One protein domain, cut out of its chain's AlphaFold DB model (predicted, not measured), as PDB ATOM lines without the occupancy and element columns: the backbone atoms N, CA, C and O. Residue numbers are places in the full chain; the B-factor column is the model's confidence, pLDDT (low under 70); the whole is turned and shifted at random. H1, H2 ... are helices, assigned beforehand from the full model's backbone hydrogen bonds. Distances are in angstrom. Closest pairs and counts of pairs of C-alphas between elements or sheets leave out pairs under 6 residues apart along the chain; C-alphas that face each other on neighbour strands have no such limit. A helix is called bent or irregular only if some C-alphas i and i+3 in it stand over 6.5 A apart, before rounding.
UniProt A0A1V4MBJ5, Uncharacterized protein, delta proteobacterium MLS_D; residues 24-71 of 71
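Overview. This is residues 24 to 71 of the 71 residues of an uncharacterized protein of delta proteobacterium MLS_D (UniProt A0A1V4MBJ5). With little regular structure, this is a loose, elongated chain with helix H2 toward one end, the short helix H1 toward the other, and loops between. Residues 24 to 40 run from the middle out past H1 and fold back into it, and the link after H1 returns to H2; residues 64 to 71, of which 64 to 67 belong to H2, stick out. The printed part has 48 residues, H1 then H2, no named strand, and is all helix by class, with 17 residues in named elements. The radius of gyration of the C-alphas is 13.7 A; the spans are 42 by 25 by 16 A.

Along the chain. Find C-alpha 57 at (6.742, -41.963, 7.091); from there H2, residues 57 to 67, runs 15.4 A. H1, residues 41 to 46, begins at C-alpha 41 (-5.254, -34.183, 27.243) and is irregular: C-alphas 41 and 44 are 7.0 A apart.

Arrangement. H2 and H1 are apart, joined by a short link. Every O i to N i+4 pair is within hydrogen-bond range in H2; H1 has 0 of 2, and 1 of 3 O i to N i+3 pairs.

Size, cuts and confidence. Look to Gly 36 and Glu 71 for the farthest C-alphas, 41.6 A apart. The printed part has no cut; residues 70 to 71 have pLDDT under 70.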
ATOM      1  N   ALA A  24      -4.908 -33.550   9.813       94.69
ATOM      2  CA  ALA A  24      -3.972 -34.563  10.283       94.69
ATOM      3  C   ALA A  24      -3.532 -34.294  11.733       94.69
ATOM      4  O   ALA A  24      -3.361 -33.147  12.145       94.69
ATOM      5  N   LYS A  25      -3.291 -35.364  12.501       94.44
ATOM      6  CA  LYS A  25      -2.659 -35.322  13.833       94.44
ATOM      7  C   LYS A  25      -1.456 -36.266  13.859       94.44
ATOM      8  O   LYS A  25      -1.595 -37.409  14.290       94.44
ATOM      9  N   PRO A  26      -0.279 -35.822  13.395       95.31
ATOM     10  CA  PRO A  26       0.862 -36.709  13.165       95.31
ATOM     11  C   PRO A  26       1.494 -37.280  14.443       95.31
ATOM     12  O   PRO A  26       2.315 -38.181  14.347       95.31
ATOM     13  N   ILE A  27       1.125 -36.784  15.628       94.94
ATOM     14  CA  ILE A  27       1.560 -37.311  16.934       94.94
ATOM     15  C   ILE A  27       0.379 -37.731  17.827       94.94
ATOM     16  O   ILE A  27       0.509 -37.807  19.049       94.94
ATOM     17  N   GLY A  28      -0.795 -37.962  17.231       92.94
ATOM     18  CA  GLY A  28      -1.997 -38.348  17.966       92.94
ATOM     19  C   GLY A  28      -2.379 -37.330  19.059       92.94
ATOM     20  O   GLY A  28      -2.351 -36.125  18.797       92.94
ATOM     21  N   PRO A  29      -2.765 -37.781  20.269       93.38
ATOM     22  CA  PRO A  29      -3.101 -36.912  21.403       93.38
ATOM     23  C   PRO A  29      -1.876 -36.449  22.216       93.38
ATOM     24  O   PRO A  29      -2.036 -35.821  23.265       93.38
ATOM     25  N   LEU A  30      -0.647 -36.785  21.798       92.62
ATOM     26  CA  LEU A  30       0.551 -36.420  22.547       92.62
ATOM     27  C   LEU A  30       0.817 -34.911  22.494       92.62
ATOM     28  O   LEU A  30       0.724 -34.271  21.453       92.62
ATOM     29  N   CYS A  31       1.199 -34.354  23.639       93.38
ATOM     30  CA  CYS A  31       1.637 -32.973  23.799       93.38
ATOM     31  C   CYS A  31       2.596 -32.900  24.997       93.38
ATOM     32  O   CYS A  31       2.448 -33.672  25.949       93.38
ATOM     33  N   ASN A  32       3.572 -31.990  24.949       94.56
ATOM     34  CA  ASN A  32       4.522 -31.726  26.038       94.56
ATOM     35  C   ASN A  32       3.992 -30.719  27.076       94.56
ATOM     36  O   ASN A  32       4.702 -30.388  28.022       94.56
ATOM     37  N   LEU A  33       2.766 -30.224  26.901       95.12
ATOM     38  CA  LEU A  33       2.106 -29.279  27.799       95.12
ATOM     39  C   LEU A  33       0.944 -29.943  28.546       95.12
ATOM     40  O   LEU A  33       0.378 -30.938  28.098       95.12
ATOM     41  N   ASN A  34       0.555 -29.342  29.673       93.69
ATOM     42  CA  ASN A  34      -0.526 -29.822  30.537       93.69
ATOM     43  C   ASN A  34      -1.637 -28.770  30.717       93.69
ATOM     44  O   ASN A  34      -1.988 -28.395  31.835       93.69
ATOM     45  N   CYS A  35      -2.167 -28.243  29.613       95.62
ATOM     46  CA  CYS A  35      -3.160 -27.170  29.657       95.62
ATOM     47  C   CYS A  35      -4.479 -27.636  30.300       95.62
ATOM     48  O   CYS A  35      -5.023 -28.673  29.919       95.62
ATOM     49  N   GLY A  36      -5.037 -26.831  31.212       96.56
ATOM     50  CA  GLY A  36      -6.314 -27.125  31.881       96.56
ATOM     51  C   GLY A  36      -7.544 -27.085  30.964       96.56
ATOM     52  O   GLY A  36      -8.574 -27.647  31.303       96.56
ATOM     53  N   TYR A  37      -7.430 -26.460  29.791       96.00
ATOM     54  CA  TYR A  37      -8.510 -26.319  28.805       96.00
ATOM     55  C   TYR A  37      -8.376 -27.272  27.605       96.00
ATOM     56  O   TYR A  37      -9.162 -27.202  26.661       96.00
ATOM     57  N   CYS A  38      -7.347 -28.127  27.569       95.62
ATOM     58  CA  CYS A  38      -7.071 -28.936  26.384       95.62
ATOM     59  C   CYS A  38      -7.956 -30.186  26.333       95.62
ATOM     60  O   CYS A  38      -7.726 -31.153  27.055       95.62
ATOM     61  N   PHE A  39      -8.895 -30.206  25.387       93.31
ATOM     62  CA  PHE A  39      -9.764 -31.354  25.104       93.31
ATOM     63  C   PHE A  39      -9.008 -32.666  24.793       93.31
ATOM     64  O   PHE A  39      -9.523 -33.754  25.044       93.31
ATOM     65  N   TYR A  40      -7.785 -32.591  24.248       93.19
ATOM     66  CA  TYR A  40      -6.999 -33.769  23.846       93.19
ATOM     67  C   TYR A  40      -6.214 -34.426  24.977       93.19
ATOM     68  O   TYR A  40      -5.715 -35.536  24.797       93.19
ATOM     69  N   LYS A  41      -6.115 -33.766  26.133       89.69
ATOM     70  CA  LYS A  41      -5.254 -34.183  27.243       89.69
ATOM     71  C   LYS A  41      -5.516 -35.623  27.700       89.69
ATOM     72  O   LYS A  41      -4.573 -36.386  27.865       89.69
ATOM     73  N   GLU A  42      -6.783 -35.991  27.849       90.56
ATOM     74  CA  GLU A  42      -7.226 -37.298  28.367       90.56
ATOM     75  C   GLU A  42      -7.402 -38.350  27.262       90.56
ATOM     76  O   GLU A  42      -7.793 -39.482  27.510       90.56
ATOM     77  N   LYS A  43      -7.142 -37.997  25.997       91.56
ATOM     78  CA  LYS A  43      -7.409 -38.893  24.862       91.56
ATOM     79  C   LYS A  43      -6.298 -39.916  24.626       91.56
ATOM     80  O   LYS A  43      -6.447 -40.750  23.740       91.56
ATOM     81  N   LYS A  44      -5.205 -39.855  25.394       87.19
ATOM     82  CA  LYS A  44      -4.136 -40.867  25.379       87.19
ATOM     83  C   LYS A  44      -4.665 -42.239  25.798       87.19
ATOM     84  O   LYS A  44      -4.302 -43.228  25.180       87.19
ATOM     85  N   ASP A  45      -5.607 -42.259  26.736       89.19
ATOM     86  CA  ASP A  45      -6.178 -43.475  27.327       89.19
ATOM     87  C   ASP A  45      -7.095 -44.248  26.357       89.19
ATOM     88  O   ASP A  45      -7.556 -45.342  26.668       89.19
ATOM     89  N   LEU A  46      -7.376 -43.687  25.174       91.69
ATOM     90  CA  LEU A  46      -8.156 -44.344  24.119       91.69
ATOM     91  C   LEU A  46      -7.321 -45.284  23.234       91.69
ATOM     92  O   LEU A  46      -7.890 -45.950  22.371       91.69
ATOM     93  N   PHE A  47      -5.998 -45.308  23.400       89.56
ATOM     94  CA  PHE A  47      -5.071 -46.112  22.600       89.56
ATOM     95  C   PHE A  47      -4.486 -47.250  23.435       89.56
ATOM     96  O   PHE A  47      -4.436 -47.158  24.663       89.56
ATOM     97  N   ALA A  48      -4.038 -48.320  22.774       90.25
ATOM     98  CA  ALA A  48      -3.429 -49.438  23.484       90.25
ATOM     99  C   ALA A  48      -2.104 -49.023  24.143       90.25
ATOM    100  O   ALA A  48      -1.381 -48.145  23.658       90.25
ATOM    101  N   GLU A  49      -1.758 -49.692  25.244       83.44
ATOM    102  CA  GLU A  49      -0.459 -49.497  25.879       83.44
ATOM    103  C   GLU A  49       0.670 -49.777  24.874       83.44
ATOM    104  O   GLU A  49       0.698 -50.817  24.216       83.44
ATOM    105  N   ASN A  50       1.620 -48.841  24.773       81.25
ATOM    106  CA  ASN A  50       2.761 -48.862  23.845       81.25
ATOM    107  C   ASN A  50       2.420 -48.718  22.351       81.25
ATOM    108  O   ASN A  50       3.292 -48.935  21.504       81.25
ATOM    109  N   GLU A  51       1.200 -48.313  21.999       84.88
ATOM    110  CA  GLU A  51       0.878 -48.005  20.608       84.88
ATOM    111  C   GLU A  51       1.628 -46.739  20.135       84.88
ATOM    112  O   GLU A  51       1.609 -45.702  20.810       84.88
ATOM    113  N   PRO A  52       2.311 -46.773  18.975       85.44
ATOM    114  CA  PRO A  52       3.002 -45.602  18.460       85.44
ATOM    115  C   PRO A  52       1.993 -44.541  18.003       85.44
ATOM    116  O   PRO A  52       1.366 -44.658  16.956       85.44
ATOM    117  N   HIS A  53       1.891 -43.438  18.748       91.12
ATOM    118  CA  HIS A  53       1.054 -42.295  18.354       91.12
ATOM    119  C   HIS A  53       1.610 -41.497  17.165       91.12
ATOM    120  O   HIS A  53       0.908 -40.664  16.587       91.12
ATOM    121  N   ARG A  54       2.892 -41.689  16.833       94.00
ATOM    122  CA  ARG A  54       3.543 -40.989  15.730       94.00
ATOM    123  C   ARG A  54       3.156 -41.638  14.406       94.00
ATOM    124  O   ARG A  54       3.373 -42.827  14.200       94.00
ATOM    125  N   MET A  55       2.652 -40.825  13.489       95.31
ATOM    126  CA  MET A  55       2.427 -41.206  12.102       95.31
ATOM    127  C   MET A  55       3.742 -41.688  11.474       95.31
ATOM    128  O   MET A  55       4.762 -41.005  11.557       95.31
ATOM    129  N   SER A  56       3.717 -42.875  10.864       96.25
ATOM    130  CA  SER A  56       4.871 -43.405  10.127       96.25
ATOM    131  C   SER A  56       5.117 -42.626   8.832       96.25
ATOM    132  O   SER A  56       4.174 -42.084   8.256       96.25
ATOM    133  N   GLU A  57       6.359 -42.638   8.341       96.62
ATOM    134  CA  GLU A  57       6.742 -41.963   7.091       96.62
ATOM    135  C   GLU A  57       5.870 -42.407   5.911       96.62
ATOM    136  O   GLU A  57       5.281 -41.590   5.216       96.62
ATOM    137  N   ARG A  58       5.651 -43.722   5.786       97.31
ATOM    138  CA  ARG A  58       4.779 -44.307   4.761       97.31
ATOM    139  C   ARG A  58       3.362 -43.720   4.774       97.31
ATOM    140  O   ARG A  58       2.739 -43.565   3.728       97.31
ATOM    141  N   VAL A  59       2.812 -43.446   5.960       95.81
ATOM    142  CA  VAL A  59       1.467 -42.860   6.091       95.81
ATOM    143  C   VAL A  59       1.493 -41.369   5.763       95.81
ATOM    144  O   VAL A  59       0.554 -40.884   5.137       95.81
ATOM    145  N   LEU A  60       2.555 -40.658   6.148       96.00
ATOM    146  CA  LEU A  60       2.746 -39.248   5.810       96.00
ATOM    147  C   LEU A  60       2.834 -39.043   4.292       96.00
ATOM    148  O   LEU A  60       2.112 -38.204   3.755       96.00
ATOM    149  N   GLU A  61       3.646 -39.845   3.602       96.38
ATOM    150  CA  GLU A  61       3.758 -39.835   2.138       96.38
ATOM    151  C   GLU A  61       2.386 -40.051   1.492       96.38
ATOM    152  O   GLU A  61       1.904 -39.207   0.735       96.38
ATOM    153  N   ALA A  62       1.687 -41.120   1.890       95.94
ATOM    154  CA  ALA A  62       0.359 -41.428   1.370       95.94
ATOM    155  C   ALA A  62      -0.680 -40.328   1.663       95.94
ATOM    156  O   ALA A  62      -1.603 -40.133   0.871       95.94
ATOM    157  N   PHE A  63      -0.568 -39.623   2.793       94.88
ATOM    158  CA  PHE A  63      -1.445 -38.505   3.135       94.88
ATOM    159  C   PHE A  63      -1.220 -37.313   2.196       94.88
ATOM    160  O   PHE A  63      -2.180 -36.799   1.616       94.88
ATOM    161  N   VAL A  64       0.038 -36.902   2.021       93.75
ATOM    162  CA  VAL A  64       0.410 -35.758   1.175       93.75
ATOM    163  C   VAL A  64       0.031 -36.019  -0.278       93.75
ATOM    164  O   VAL A  64      -0.564 -35.152  -0.921       93.75
ATOM    165  N   GLU A  65       0.314 -37.223  -0.783       94.25
ATOM    166  CA  GLU A  65      -0.017 -37.609  -2.154       94.25
ATOM    167  C   GLU A  65      -1.509 -37.534  -2.461       94.25
ATOM    168  O   GLU A  65      -1.872 -37.136  -3.565       94.25
ATOM    169  N   LYS A  66      -2.366 -37.899  -1.503       90.69
ATOM    170  CA  LYS A  66      -3.812 -38.009  -1.727       90.69
ATOM    171  C   LYS A  66      -4.587 -36.729  -1.453       90.69
ATOM    172  O   LYS A  66      -5.648 -36.543  -2.036       90.69
ATOM    173  N   PHE A  67      -4.114 -35.896  -0.526       90.19
ATOM    174  CA  PHE A  67      -4.951 -34.838   0.051       90.19
ATOM    175  C   PHE A  67      -4.330 -33.445   0.039       90.19
ATOM    176  O   PHE A  67      -5.020 -32.484   0.367       90.19
ATOM    177  N   SER A  68      -3.044 -33.308  -0.285       81.56
ATOM    178  CA  SER A  68      -2.359 -32.006  -0.275       81.56
ATOM    179  C   SER A  68      -1.878 -31.554  -1.650       81.56
ATOM    180  O   SER A  68      -1.522 -30.389  -1.809       81.56
ATOM    181  N   LYS A  69      -1.882 -32.443  -2.646       73.19
ATOM    182  CA  LYS A  69      -1.623 -32.068  -4.036       73.19
ATOM    183  C   LYS A  69      -2.876 -31.395  -4.601       73.19
ATOM    184  O   LYS A  69      -3.933 -32.014  -4.670       73.19
ATOM    185  N   VAL A  70      -2.748 -30.118  -4.947       62.19
ATOM    186  CA  VAL A  70      -3.724 -29.373  -5.749       62.19
ATOM    187  C   VAL A  70      -3.146 -29.340  -7.160       62.19
ATOM    188  O   VAL A  70      -2.055 -28.798  -7.338       62.19
ATOM    189  N   GLU A  71      -3.809 -29.998  -8.110       58.28
ATOM    190  CA  GLU A  71      -3.489 -29.910  -9.546       58.28
ATOM    191  C   GLU A  71      -4.104 -28.654 -10.171       58.28
ATOM    192  O   GLU A  71      -5.247 -28.302  -9.790       58.28
TER     193      GLU A  71